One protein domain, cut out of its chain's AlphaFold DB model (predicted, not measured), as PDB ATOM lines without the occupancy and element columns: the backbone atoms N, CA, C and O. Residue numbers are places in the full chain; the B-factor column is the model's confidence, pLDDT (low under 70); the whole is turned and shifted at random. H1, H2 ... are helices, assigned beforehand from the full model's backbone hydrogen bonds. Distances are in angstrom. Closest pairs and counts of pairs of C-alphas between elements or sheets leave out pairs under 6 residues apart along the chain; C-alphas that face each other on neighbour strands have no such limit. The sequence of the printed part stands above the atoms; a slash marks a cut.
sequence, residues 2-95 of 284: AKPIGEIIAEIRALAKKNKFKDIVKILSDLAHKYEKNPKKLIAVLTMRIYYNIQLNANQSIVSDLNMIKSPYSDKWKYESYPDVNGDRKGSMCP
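What this domain is: This is residues 2 to 95 of the 284 residues of an uncharacterized protein of Babesia ovata (UniProt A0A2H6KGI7). Four helices, H1 to H4, run back and forth in a zigzag row, each beside the one before it, with the longest, H3, nearest the middle of the whole. Beyond one end of this row, past the end of H4, residues 70 to 95 make a long loop region with the four-residue H5 in it, and the last residues fold back toward H3. The printed part has 94 residues with five named helices in the order H1 H2 H3 H4 H5 and no named strand; its class is all helix. It is compact, with a radius of gyration of the C-alphas of 14.1 A and spans of 41 by 30 by 19 A.

Where its parts are: Find C-alpha 39 at (-5.129, 23.333, -1.383); from there H3, residues 39 to 55, runs 24.4 A. Before it look for H2, residues 21 to 34, 19.8 A long, and H1, residues 5 to 17, 18.6 A long, which begins at C-alpha 5 at (6.676, 11.985, -0.068). After it come H4, residues 59 to 69, 15.2 A long, and H5, residues 83 to 86, which ends at C-alpha 86 at (-5.345, 22.750, -12.254).

How they stand to each other: Start at H3, which touches H2, closest at the C-alphas of Ala 32 and Leu 42, 5.7 A apart; they form a helical hairpin, opposite ways at a shallow tilt of 20 degrees. H3 also forms a hairpin with H4, at 19 degrees, closest at the C-alphas of Ile 50 and Ile 62, 5.3 A. H1 and H2 form a third, at 22 degrees, with the C-alphas of Ile 12 and Ile 24 5.8 A apart; H1 touches H2 with residues 12 to 16 alone. H1 and H3 are apart, as are H2 and H4, and H5 touches no helix. In H1, H2, H3 and H4 every O i to N i+4 pair is within hydrogen-bond range; H5 is too short for such a pair.

The domain as a whole: The two C-alphas farthest apart, those of Lys 18 and Asp 88, are 40.7 A apart. The printed part has no cut. The link from H4 to H5, residues 70 to 82, is long; the other three are tight. The mean pLDDT of the printed part is 87.9, and residue 2 alone is under 70.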
ATOM      1  N   ALA A   2      14.657  16.997   3.632       68.75
ATOM      2  CA  ALA A   2      13.260  16.617   3.859       68.75
ATOM      3  C   ALA A   2      12.979  15.243   3.229       68.75
ATOM      4  O   ALA A   2      13.323  15.040   2.066       68.75
ATOM      5  N   LYS A   3      12.352  14.322   3.976       79.38
ATOM      6  CA  LYS A   3      11.982  12.993   3.461       79.38
ATOM      7  C   LYS A   3      11.123  13.126   2.187       79.38
ATOM      8  O   LYS A   3      10.216  13.971   2.158       79.38
ATOM      9  N   PRO A   4      11.364  12.315   1.141       85.44
ATOM     10  CA  PRO A   4      10.505  12.276  -0.033       85.44
ATOM     11  C   PRO A   4       9.098  11.786   0.336       85.44
ATOM     12  O   PRO A   4       8.899  11.004   1.264       85.44
ATOM     13  N   ILE A   5       8.086  12.243  -0.408       78.00
ATOM     14  CA  ILE A   5       6.676  11.985  -0.068       78.00
ATOM     15  C   ILE A   5       6.318  10.489  -0.070       78.00
ATOM     16  O   ILE A   5       5.483  10.061   0.722       78.00
ATOM     17  N   GLY A   6       6.973   9.694  -0.922       75.56
ATOM     18  CA  GLY A   6       6.778   8.244  -0.986       75.56
ATOM     19  C   GLY A   6       7.187   7.537   0.308       75.56
ATOM     20  O   GLY A   6       6.445   6.687   0.798       75.56
ATOM     21  N   GLU A   7       8.304   7.950   0.913       86.06
ATOM     22  CA  GLU A   7       8.758   7.426   2.206       86.06
ATOM     23  C   GLU A   7       7.803   7.810   3.334       86.06
ATOM     24  O   GLU A   7       7.461   6.970   4.160       86.06
ATOM     25  N   ILE A   8       7.298   9.047   3.329       81.19
ATOM     26  CA  ILE A   8       6.334   9.508   4.337       81.19
ATOM     27  C   ILE A   8       5.034   8.691   4.264       81.19
ATOM     28  O   ILE A   8       4.486   8.293   5.290       81.19
ATOM     29  N   ILE A   9       4.543   8.385   3.058       78.69
ATOM     30  CA  ILE A   9       3.355   7.535   2.879       78.69
ATOM     31  C   ILE A   9       3.623   6.107   3.374       78.69
ATOM     32  O   ILE A   9       2.758   5.509   4.019       78.69
ATOM     33  N   ALA A  10       4.804   5.550   3.090       80.19
ATOM     34  CA  ALA A  10       5.190   4.228   3.578       80.19
ATOM     35  C   ALA A  10       5.274   4.189   5.113       80.19
ATOM     36  O   ALA A  10       4.772   3.252   5.733       80.19
ATOM     37  N   GLU A  11       5.826   5.239   5.724       89.69
ATOM     38  CA  GLU A  11       5.898   5.419   7.173       89.69
ATOM     39  C   GLU A  11       4.501   5.496   7.800       89.69
ATOM     40  O   GLU A  11       4.206   4.732   8.720       89.69
ATOM     41  N   ILE A  12       3.595   6.315   7.251       78.12
ATOM     42  CA  ILE A  12       2.197   6.393   7.708       78.12
ATOM     43  C   ILE A  12       1.526   5.016   7.636       78.12
ATOM     44  O   ILE A  12       0.888   4.594   8.600       78.12
ATOM     45  N   ARG A  13       1.699   4.271   6.535       78.44
ATOM     46  CA  ARG A  13       1.143   2.912   6.395       78.44
ATOM     47  C   ARG A  13       1.721   1.943   7.427       78.44
ATOM     48  O   ARG A  13       0.978   1.140   7.989       78.44
ATOM     49  N   ALA A  14       3.027   1.999   7.680       85.00
ATOM     50  CA  ALA A  14       3.684   1.145   8.665       85.00
ATOM     51  C   ALA A  14       3.211   1.452  10.096       85.00
ATOM     52  O   ALA A  14       2.955   0.530  10.869       85.00
ATOM     53  N   LEU A  15       3.050   2.733  10.435       76.56
ATOM     54  CA  LEU A  15       2.506   3.172  11.720       76.56
ATOM     55  C   LEU A  15       1.027   2.798  11.868       76.56
ATOM     56  O   LEU A  15       0.628   2.351  12.943       76.56
ATOM     57  N   ALA A  16       0.235   2.902  10.796       75.19
ATOM     58  CA  ALA A  16      -1.178   2.529  10.794       75.19
ATOM     59  C   ALA A  16      -1.363   1.038  11.094       75.19
ATOM     60  O   ALA A  16      -2.172   0.690  11.945       75.19
ATOM     61  N   LYS A  17      -0.547   0.165  10.485       80.62
ATOM     62  CA  LYS A  17      -0.537  -1.280  10.791       80.62
ATOM     63  C   LYS A  17      -0.185  -1.589  12.250       80.62
ATOM     64  O   LYS A  17      -0.591  -2.620  12.768       80.62
ATOM     65  N   LYS A  18       0.583  -0.710  12.900       86.75
ATOM     66  CA  LYS A  18       0.984  -0.823  14.311       86.75
ATOM     67  C   LYS A  18       0.056  -0.049  15.258       86.75
ATOM     68  O   LYS A  18       0.392   0.084  16.431       86.75
ATOM     69  N   ASN A  19      -1.059   0.501  14.762       82.62
ATOM     70  CA  ASN A  19      -1.992   1.357  15.509       82.62
ATOM     71  C   ASN A  19      -1.331   2.559  16.214       82.62
ATOM     72  O   ASN A  19      -1.823   3.069  17.219       82.62
ATOM     73  N   LYS A  20      -0.210   3.057  15.679       89.25
ATOM     74  CA  LYS A  20       0.527   4.204  16.230       89.25
ATOM     75  C   LYS A  20      -0.069   5.534  15.755       89.25
ATOM     76  O   LYS A  20       0.605   6.349  15.130       89.25
ATOM     77  N   PHE A  21      -1.354   5.760  16.023       87.19
ATOM     78  CA  PHE A  21      -2.097   6.896  15.458       87.19
ATOM     79  C   PHE A  21      -1.585   8.265  15.926       87.19
ATOM     80  O   PHE A  21      -1.595   9.208  15.140       87.19
ATOM     81  N   LYS A  22      -1.072   8.380  17.159       93.69
ATOM     82  CA  LYS A  22      -0.464   9.630  17.660       93.69
ATOM     83  C   LYS A  22       0.741  10.061  16.817       93.69
ATOM     84  O   LYS A  22       0.852  11.233  16.462       93.69
ATOM     85  N   ASP A  23       1.594   9.107  16.445       94.81
ATOM     86  CA  ASP A  23       2.766   9.364  15.602       94.81
ATOM     87  C   ASP A  23       2.339   9.792  14.190       94.81
ATOM     88  O   ASP A  23       2.892  10.734  13.625       94.81
ATOM     89  N   ILE A  24       1.289   9.162  13.648       85.56
ATOM     90  CA  ILE A  24       0.710   9.546  12.352       85.56
ATOM     91  C   ILE A  24       0.171  10.979  12.395       85.56
ATOM     92  O   ILE A  24       0.462  11.764  11.497       85.56
ATOM     93  N   VAL A  25      -0.582  11.349  13.435       92.88
ATOM     94  CA  VAL A  25      -1.135  12.707  13.579       92.88
ATOM     95  C   VAL A  25      -0.030  13.758  13.677       92.88
ATOM     96  O   VAL A  25      -0.182  14.844  13.110       92.88
ATOM     97  N   LYS A  26       1.101  13.443  14.323       96.75
ATOM     98  CA  LYS A  26       2.274  14.327  14.356       96.75
ATOM     99  C   LYS A  26       2.824  14.571  12.947       96.75
ATOM    100  O   LYS A  26       2.895  15.719  12.520       96.75
ATOM    101  N   ILE A  27       3.082  13.501  12.189       94.88
ATOM    102  CA  ILE A  27       3.547  13.588  10.792       94.88
ATOM    103  C   ILE A  27       2.559  14.393   9.934       94.88
ATOM    104  O   ILE A  27       2.957  15.268   9.165       94.88
ATOM    105  N   LEU A  28       1.259  14.118  10.062       90.44
ATOM    106  CA  LEU A  28       0.218  14.816   9.305       90.44
ATOM    107  C   LEU A  28       0.126  16.302   9.671       90.44
ATOM    108  O   LEU A  28      -0.220  17.109   8.815       90.44
ATOM    109  N   SER A  29       0.453  16.681  10.905       95.38
ATOM    110  CA  SER A  29       0.449  18.086  11.323       95.38
ATOM    111  C   SER A  29       1.597  18.873  10.701       95.38
ATOM    112  O   SER A  29       1.360  19.957  10.164       95.38
ATOM    113  N   ASP A  30       2.790  18.282  10.648       94.50
ATOM    114  CA  ASP A  30       3.937  18.871   9.950       94.50
ATOM    115  C   ASP A  30       3.649  19.016   8.443       94.50
ATOM    116  O   ASP A  30       3.945  20.042   7.824       94.50
ATOM    117  N   LEU A  31       3.003  18.008   7.840       90.81
ATOM    118  CA  LEU A  31       2.578  18.060   6.439       90.81
ATOM    119  C   LEU A  31       1.491  19.107   6.177       90.81
ATOM    120  O   LEU A  31       1.507  19.724   5.112       90.81
ATOM    121  N   ALA A  32       0.552  19.304   7.104       93.62
ATOM    122  CA  ALA A  32      -0.513  20.292   6.949       93.62
ATOM    123  C   ALA A  32       0.077  21.703   6.859       93.62
ATOM    124  O   ALA A  32      -0.282  22.454   5.956       93.62
ATOM    125  N   HIS A  33       1.046  22.025   7.723       93.88
ATOM    126  CA  HIS A  33       1.747  23.306   7.665       93.88
ATOM    127  C   HIS A  33       2.569  23.448   6.375       93.88
ATOM    128  O   HIS A  33       2.477  24.453   5.674       93.88
ATOM    129  N   LYS A  34       3.297  22.395   5.974       92.94
ATOM    130  CA  LYS A  34       4.060  22.384   4.715       92.94
ATOM    131  C   LYS A  34       3.188  22.623   3.474       92.94
ATOM    132  O   LYS A  34       3.655  23.217   2.503       92.94
ATOM    133  N   TYR A  35       1.955  22.118   3.468       91.31
ATOM    134  CA  TYR A  35       1.048  22.202   2.322       91.31
ATOM    135  C   TYR A  35       0.008  23.312   2.422       91.31
ATOM    136  O   TYR A  35      -0.898  23.338   1.598       91.31
ATOM    137  N   GLU A  36       0.155  24.262   3.342       91.44
ATOM    138  CA  GLU A  36      -0.787  25.372   3.519       91.44
ATOM    139  C   GLU A  36      -1.084  26.129   2.209       91.44
ATOM    140  O   GLU A  36      -2.231  26.454   1.917       91.44
ATOM    141  N   LYS A  37      -0.067  26.309   1.352       90.06
ATOM    142  CA  LYS A  37      -0.188  26.964   0.035       90.06
ATOM    143  C   LYS A  37      -0.602  26.027  -1.112       90.06
ATOM    144  O   LYS A  37      -0.632  26.446  -2.263       90.06
ATOM    145  N   ASN A  38      -0.876  24.751  -0.838       89.69
ATOM    146  CA  ASN A  38      -1.304  23.763  -1.831       89.69
ATOM    147  C   ASN A  38      -2.650  23.141  -1.412       89.69
ATOM    148  O   ASN A  38      -2.657  22.098  -0.751       89.69
ATOM    149  N   PRO A  39      -3.789  23.732  -1.825       90.00
ATOM    150  CA  PRO A  39      -5.129  23.333  -1.383       90.00
ATOM    151  C   PRO A  39      -5.429  21.843  -1.572       90.00
ATOM    152  O   PRO A  39      -5.951  21.193  -0.668       90.00
ATOM    153  N   LYS A  40      -5.021  21.270  -2.712       87.75
ATOM    154  CA  LYS A  40      -5.229  19.850  -3.028       87.75
ATOM    155  C   LYS A  40      -4.487  18.924  -2.061       87.75
ATOM    156  O   LYS A  40      -5.039  17.928  -1.600       87.75
ATOM    157  N   LYS A  41      -3.218  19.218  -1.764       87.19
ATOM    158  CA  LYS A  41      -2.434  18.413  -0.811       87.19
ATOM    159  C   LYS A  41      -2.898  18.652   0.622       87.19
ATOM    160  O   LYS A  41      -2.974  17.700   1.395       87.19
ATOM    161  N   LEU A  42      -3.247  19.894   0.950       91.69
ATOM    162  CA  LEU A  42      -3.759  20.277   2.257       91.69
ATOM    163  C   LEU A  42      -5.041  19.520   2.597       91.69
ATOM    164  O   LEU A  42      -5.094  18.873   3.639       91.69
ATOM    165  N   ILE A  43      -6.044  19.528   1.713       90.25
ATOM    166  CA  ILE A  43      -7.330  18.876   1.993       90.25
ATOM    167  C   ILE A  43      -7.177  17.360   2.170       90.25
ATOM    168  O   ILE A  43      -7.809  16.774   3.049       90.25
ATOM    169  N   ALA A  44      -6.275  16.722   1.415       87.31
ATOM    170  CA  ALA A  44      -5.962  15.305   1.582       87.31
ATOM    171  C   ALA A  44      -5.325  15.011   2.953       87.31
ATOM    172  O   ALA A  44      -5.721  14.061   3.630       87.31
ATOM    173  N   VAL A  45      -4.373  15.845   3.385       86.19
ATOM    174  CA  VAL A  45      -3.726  15.721   4.701       86.19
ATOM    175  C   VAL A  45      -4.714  15.966   5.838       86.19
ATOM    176  O   VAL A  45      -4.774  15.152   6.756       86.19
ATOM    177  N   LEU A  46      -5.529  17.021   5.756       90.81
ATOM    178  CA  LEU A  46      -6.568  17.310   6.747       90.81
ATOM    179  C   LEU A  46      -7.590  16.173   6.836       90.81
ATOM    180  O   LEU A  46      -7.962  15.773   7.933       90.81
ATOM    181  N   THR A  47      -7.983  15.583   5.704       88.50
ATOM    182  CA  THR A  47      -8.887  14.421   5.689       88.50
ATOM    183  C   THR A  47      -8.296  13.246   6.470       88.50
ATOM    184  O   THR A  47      -8.968  12.667   7.323       88.50
ATOM    185  N   MET A  48      -7.029  12.897   6.221       84.06
ATOM    186  CA  MET A  48      -6.360  11.828   6.974       84.06
ATOM    187  C   MET A  48      -6.222  12.179   8.457       84.06
ATOM    188  O   MET A  48      -6.418  11.318   9.312       84.06
ATOM    189  N   ARG A  49      -5.910  13.441   8.775       92.12
ATOM    190  CA  ARG A  49      -5.742  13.896  10.157       92.12
ATOM    191  C   ARG A  49      -7.053  13.815  10.935       92.12
ATOM    192  O   ARG A  49      -7.046  13.282  12.041       92.12
ATOM    193  N   ILE A  50      -8.171  14.222  10.332       85.88
ATOM    194  CA  ILE A  50      -9.520  14.038  10.889       85.88
ATOM    195  C   ILE A  50      -9.786  12.555  11.158       85.88
ATOM    196  O   ILE A  50     -10.161  12.208  12.274       85.88
ATOM    197  N   TYR A  51      -9.538  11.675  10.182       87.19
ATOM    198  CA  TYR A  51      -9.759  10.237  10.346       87.19
ATOM    199  C   TYR A  51      -8.997   9.658  11.547       87.19
ATOM    200  O   TYR A  51      -9.593   8.996  12.395       87.19
ATOM    201  N   TYR A  52      -7.696   9.932  11.667       81.88
ATOM    202  CA  TYR A  52      -6.908   9.416  12.790       81.88
ATOM    203  C   TYR A  52      -7.246  10.095  14.119       81.88
ATOM    204  O   TYR A  52      -7.199   9.440  15.159       81.88
ATOM    205  N   ASN A  53      -7.643  11.368  14.106       83.81
ATOM    206  CA  ASN A  53      -8.136  12.028  15.309       83.81
ATOM    207  C   ASN A  53      -9.481  11.448  15.778       83.81
ATOM    208  O   ASN A  53      -9.684  11.364  16.987       83.81
ATOM    209  N   ILE A  54     -10.351  10.975  14.870       80.75
ATOM    210  CA  ILE A  54     -11.552  10.193  15.229       80.75
ATOM    211  C   ILE A  54     -11.141   8.905  15.951       80.75
ATOM    212  O   ILE A  54     -11.664   8.627  17.023       80.75
ATOM    213  N   GLN A  55     -10.153   8.161  15.434       84.06
ATOM    214  CA  GLN A  55      -9.658   6.937  16.094       84.06
ATOM    215  C   GLN A  55      -9.068   7.199  17.492       84.06
ATOM    216  O   GLN A  55      -9.063   6.318  18.346       84.06
ATOM    217  N   LEU A  56      -8.554   8.407  17.726       80.88
ATOM    218  CA  LEU A  56      -7.993   8.838  19.006       80.88
ATOM    219  C   LEU A  56      -9.016   9.511  19.935       80.88
ATOM    220  O   LEU A  56      -8.634   9.918  21.031       80.88
ATOM    221  N   ASN A  57     -10.277   9.669  19.512       85.56
ATOM    222  CA  ASN A  57     -11.293  10.477  20.201       85.56
ATOM    223  C   ASN A  57     -10.826  11.918  20.513       85.56
ATOM    224  O   ASN A  57     -11.224  12.529  21.505       85.56
ATOM    225  N   ALA A  58      -9.968  12.487  19.661       89.75
ATOM    226  CA  ALA A  58      -9.380  13.813  19.842       89.75
ATOM    227  C   ALA A  58     -10.315  14.923  19.322       89.75
ATOM    228  O   ALA A  58     -10.008  15.610  18.346       89.75
ATOM    229  N   ASN A  59     -11.471  15.100  19.974       90.94
ATOM    230  CA  ASN A  59     -12.569  15.950  19.489       90.94
ATOM    231  C   ASN A  59     -12.170  17.403  19.191       90.94
ATOM    232  O   ASN A  59     -12.558  17.943  18.158       90.94
ATOM    233  N   GLN A  60     -11.353  18.025  20.043       94.75
ATOM    234  CA  GLN A  60     -10.888  19.401  19.821       94.75
ATOM    235  C   GLN A  60     -10.093  19.535  18.514       94.75
ATOM    236  O   GLN A  60     -10.318  20.468  17.744       94.75
ATOM    237  N   SER A  61      -9.218  18.568  18.222       94.56
ATOM    238  CA  SER A  61      -8.428  18.543  16.989       94.56
ATOM    239  C   SER A  61      -9.306  18.330  15.755       94.56
ATOM    240  O   SER A  61      -9.093  18.978  14.733       94.56
ATOM    241  N   ILE A  62     -10.322  17.465  15.853       91.75
ATOM    242  CA  ILE A  62     -11.279  17.227  14.760       91.75
ATOM    243  C   ILE A  62     -12.058  18.506  14.457       91.75
ATOM    244  O   ILE A  62     -12.136  18.922  13.304       91.75
ATOM    245  N   VAL A  63     -12.604  19.156  15.488       94.50
ATOM    246  CA  VAL A  63     -13.356  20.407  15.341       94.50
ATOM    247  C   VAL A  63     -12.474  21.510  14.759       94.50
ATOM    248  O   VAL A  63     -12.917  22.219  13.860       94.50
ATOM    249  N   SER A  64     -11.217  21.627  15.199       95.62
ATOM    250  CA  SER A  64     -10.257  22.577  14.626       95.62
ATOM    251  C   SER A  64     -10.059  22.357  13.121       95.62
ATOM    252  O   SER A  64     -10.138  23.308  12.341       95.62
ATOM    253  N   ASP A  65      -9.862  21.109  12.693       94.94
ATOM    254  CA  ASP A  65      -9.685  20.769  11.276       94.94
ATOM    255  C   ASP A  65     -10.956  21.022  10.461       94.94
ATOM    256  O   ASP A  65     -10.901  21.618   9.382       94.94
ATOM    257  N   LEU A  66     -12.122  20.637  10.985       94.69
ATOM    258  CA  LEU A  66     -13.406  20.905  10.338       94.69
ATOM    259  C   LEU A  66     -13.692  22.410  10.240       94.69
ATOM    260  O   LEU A  66     -14.204  22.852   9.215       94.69
ATOM    261  N   ASN A  67     -13.302  23.213  11.233       93.56
ATOM    262  CA  ASN A  67     -13.425  24.673  11.198       93.56
ATOM    263  C   ASN A  67     -12.489  25.309  10.160       93.56
ATOM    264  O   ASN A  67     -12.890  26.240   9.462       93.56
ATOM    265  N   MET A  68     -11.273  24.780   9.998       92.25
ATOM    266  CA  MET A  68     -10.360  25.197   8.927       92.25
ATOM    267  C   MET A  68     -10.958  24.882   7.543       92.25
ATOM    268  O   MET A  68     -10.917  25.699   6.615       92.25
ATOM    269  N   ILE A  69     -11.589  23.714   7.406       94.19
ATOM    270  CA  ILE A  69     -12.288  23.310   6.181       94.19
ATOM    271  C   ILE A  69     -13.552  24.150   5.955       94.19
ATOM    272  O   ILE A  69     -13.823  24.517   4.808       94.19
ATOM    273  N   LYS A  70     -14.255  24.536   7.026       91.94
ATOM    274  CA  LYS A  70     -15.600  25.136   7.077       91.94
ATOM    275  C   LYS A  70     -16.678  24.235   6.478       91.94
ATOM    276  O   LYS A  70     -17.568  23.785   7.186       91.94
ATOM    277  N   SER A  71     -16.592  23.972   5.178       92.88
ATOM    278  CA  SER A  71     -17.511  23.109   4.442       92.88
ATOM    279  C   SER A  71     -16.782  22.457   3.263       92.88
ATOM    280  O   SER A  71     -16.098  23.174   2.525       92.88
ATOM    281  N   PRO A  72     -16.933  21.137   3.040       92.88
ATOM    282  CA  PRO A  72     -16.378  20.469   1.864       92.88
ATOM    283  C   PRO A  72     -17.092  20.868   0.560       92.88
ATOM    284  O   PRO A  72     -16.572  20.590  -0.514       92.88
ATOM    285  N   TYR A  73     -18.244  21.549   0.642       93.06
ATOM    286  CA  TYR A  73     -19.001  22.077  -0.503       93.06
ATOM    287  C   TYR A  73     -18.565  23.487  -0.931       93.06
ATOM    288  O   TYR A  73     -19.091  24.026  -1.899       93.06
ATOM    289  N   SER A  74     -17.648  24.120  -0.192       92.06
ATOM    290  CA  SER A  74     -17.205  25.485  -0.485       92.06
ATOM    291  C   SER A  74     -16.436  25.559  -1.805       92.06
ATOM    292  O   SER A  74     -15.586  24.710  -2.077       92.06
ATOM    293  N   ASP A  75     -16.648  26.639  -2.563       91.25
ATOM    294  CA  ASP A  75     -15.930  26.899  -3.818       91.25
ATOM    295  C   ASP A  75     -14.410  26.890  -3.643       91.25
ATOM    296  O   ASP A  75     -13.689  26.472  -4.542       91.25
ATOM    297  N   LYS A  76     -13.894  27.226  -2.454       92.06
ATOM    298  CA  LYS A  76     -12.451  27.179  -2.165       92.06
ATOM    299  C   LYS A  76     -11.815  25.793  -2.345       92.06
ATOM    300  O   LYS A  76     -10.590  25.704  -2.377       92.06
ATOM    301  N   TRP A  77     -12.622  24.730  -2.401       92.69
ATOM    302  CA  TRP A  77     -12.186  23.348  -2.609       92.69
ATOM    303  C   TRP A  77     -12.520  22.802  -3.999       92.69
ATOM    304  O   TRP A  77     -12.340  21.611  -4.239       92.69
ATOM    305  N   LYS A  78     -12.993  23.643  -4.919       91.69
ATOM    306  CA  LYS A  78     -13.195  23.288  -6.325       91.69
ATOM    307  C   LYS A  78     -11.899  23.458  -7.117       91.69
ATOM    308  O   LYS A  78     -11.114  24.363  -6.824       91.69
ATOM    309  N   TYR A  79     -11.657  22.593  -8.099       88.81
ATOM    310  CA  TYR A  79     -10.484  22.698  -8.979       88.81
ATOM    311  C   TYR A  79     -10.462  24.027  -9.743       88.81
ATOM    312  O   TYR A  79      -9.405  24.650  -9.860       88.81
ATOM    313  N   GLU A  80     -11.645  24.479 -10.147       91.25
ATOM    314  CA  GLU A  80     -11.937  25.694 -10.905       91.25
ATOM    315  C   GLU A  80     -11.527  26.976 -10.172       91.25
ATOM    316  O   GLU A  80     -11.276  27.996 -10.804       91.25
ATOM    317  N   SER A  81     -11.404  26.928  -8.844       91.56
ATOM    318  CA  SER A  81     -10.958  28.070  -8.038       91.56
ATOM    319  C   SER A  81      -9.449  28.322  -8.123       91.56
ATOM    320  O   SER A  81      -8.969  29.318  -7.588       91.56
ATOM    321  N   TYR A  82      -8.692  27.427  -8.770       88.75
ATOM    322  CA  TYR A  82      -7.245  27.555  -8.970       88.75
ATOM    323  C   TYR A  82      -6.866  27.154 -10.408       88.75
ATOM    324  O   TYR A  82      -6.209  26.120 -10.604       88.75
ATOM    325  N   PRO A  83      -7.282  27.947 -11.414       86.69
ATOM    326  CA  PRO A  83      -7.075  27.617 -12.825       86.69
ATOM    327  C   PRO A  83      -5.585  27.518 -13.180       86.69
ATOM    328  O   PRO A  83      -5.189  26.591 -13.882       86.69
ATOM    329  N   ASP A  84      -4.740  28.368 -12.586       86.06
ATOM    330  CA  ASP A  84      -3.289  28.409 -12.837       86.06
ATOM    331  C   ASP A  84      -2.571  27.083 -12.531       86.06
ATOM    332  O   ASP A  84      -1.532  26.774 -13.110       86.06
ATOM    333  N   VAL A  85      -3.109  26.292 -11.595       83.88
ATOM    334  CA  VAL A  85      -2.487  25.045 -11.117       83.88
ATOM    335  C   VAL A  85      -3.206  23.805 -11.648       83.88
ATOM    336  O   VAL A  85      -2.592  22.743 -11.778       83.88
ATOM    337  N   ASN A  86      -4.509  23.904 -11.921       81.75
ATOM    338  CA  ASN A  86      -5.345  22.750 -12.254       81.75
ATOM    339  C   ASN A  86      -5.827  22.713 -13.708       81.75
ATOM    340  O   ASN A  86      -6.387  21.684 -14.099       81.75
ATOM    341  N   GLY A  87      -5.581  23.767 -14.495       84.44
ATOM    342  CA  GLY A  87      -6.047  23.877 -15.877       84.44
ATOM    343  C   GLY A  87      -7.564  23.719 -15.963       84.44
ATOM    344  O   GLY A  87      -8.295  24.244 -15.126       84.44
ATOM    345  N   ASP A  88      -8.024  22.907 -16.913       85.12
ATOM    346  CA  ASP A  88      -9.454  22.701 -17.188       85.12
ATOM    347  C   ASP A  88     -10.128  21.651 -16.287       85.12
ATOM    348  O   ASP A  88     -11.229  21.174 -16.581       85.12
ATOM    349  N   ARG A  89      -9.478  21.230 -15.193       84.12
ATOM    350  CA  ARG A  89     -10.086  20.267 -14.265       84.12
ATOM    351  C   ARG A  89     -11.290  20.888 -13.567       84.12
ATOM    352  O   ARG A  89     -11.197  21.973 -13.004       84.12
ATOM    353  N   LYS A  90     -12.383  20.127 -13.534       84.69
ATOM    354  CA  LYS A  90     -13.635  20.506 -12.880       84.69
ATOM    355  C   LYS A  90     -13.965  19.608 -11.694       84.69
ATOM    356  O   LYS A  90     -13.498  18.469 -11.618       84.69
ATOM    357  N   GLY A  91     -14.786  20.122 -10.786       85.00
ATOM    358  CA  GLY A  91     -15.320  19.404  -9.636       85.00
ATOM    359  C   GLY A  91     -14.527  19.597  -8.344       85.00
ATOM    360  O   GLY A  91     -13.673  20.474  -8.202       85.00
ATOM    361  N   SER A  92     -14.836  18.763  -7.355       87.00
ATOM    362  CA  SER A  92     -14.302  18.908  -6.000       87.00
ATOM    363  C   SER A  92     -12.913  18.284  -5.823       87.00
ATOM    364  O   SER A  92     -12.647  17.159  -6.252       87.00
ATOM    365  N   MET A  93     -12.030  18.988  -5.110       87.56
ATOM    366  CA  MET A  93     -10.783  18.440  -4.565       87.56
ATOM    367  C   MET A  93     -11.022  17.583  -3.316       87.56
ATOM    368  O   MET A  93     -10.132  16.827  -2.913       87.56
ATOM    369  N   CYS A  94     -12.181  17.725  -2.668       87.38
ATOM    370  CA  CYS A  94     -12.495  17.009  -1.440       87.38
ATOM    371  C   CYS A  94     -12.718  15.517  -1.740       87.38
ATOM    372  O   CYS A  94     -13.565  15.169  -2.564       87.38
ATOM    373  N   PRO A  95     -12.021  14.600  -1.049       84.50
ATOM    374  CA  PRO A  95     -12.309  13.177  -1.172       84.50
ATOM    375  C   PRO A  95     -13.669  12.839  -0.544       84.50
ATOM    376  O   PRO A  95     -14.055  13.424   0.467       84.50
TER     377      PRO A  95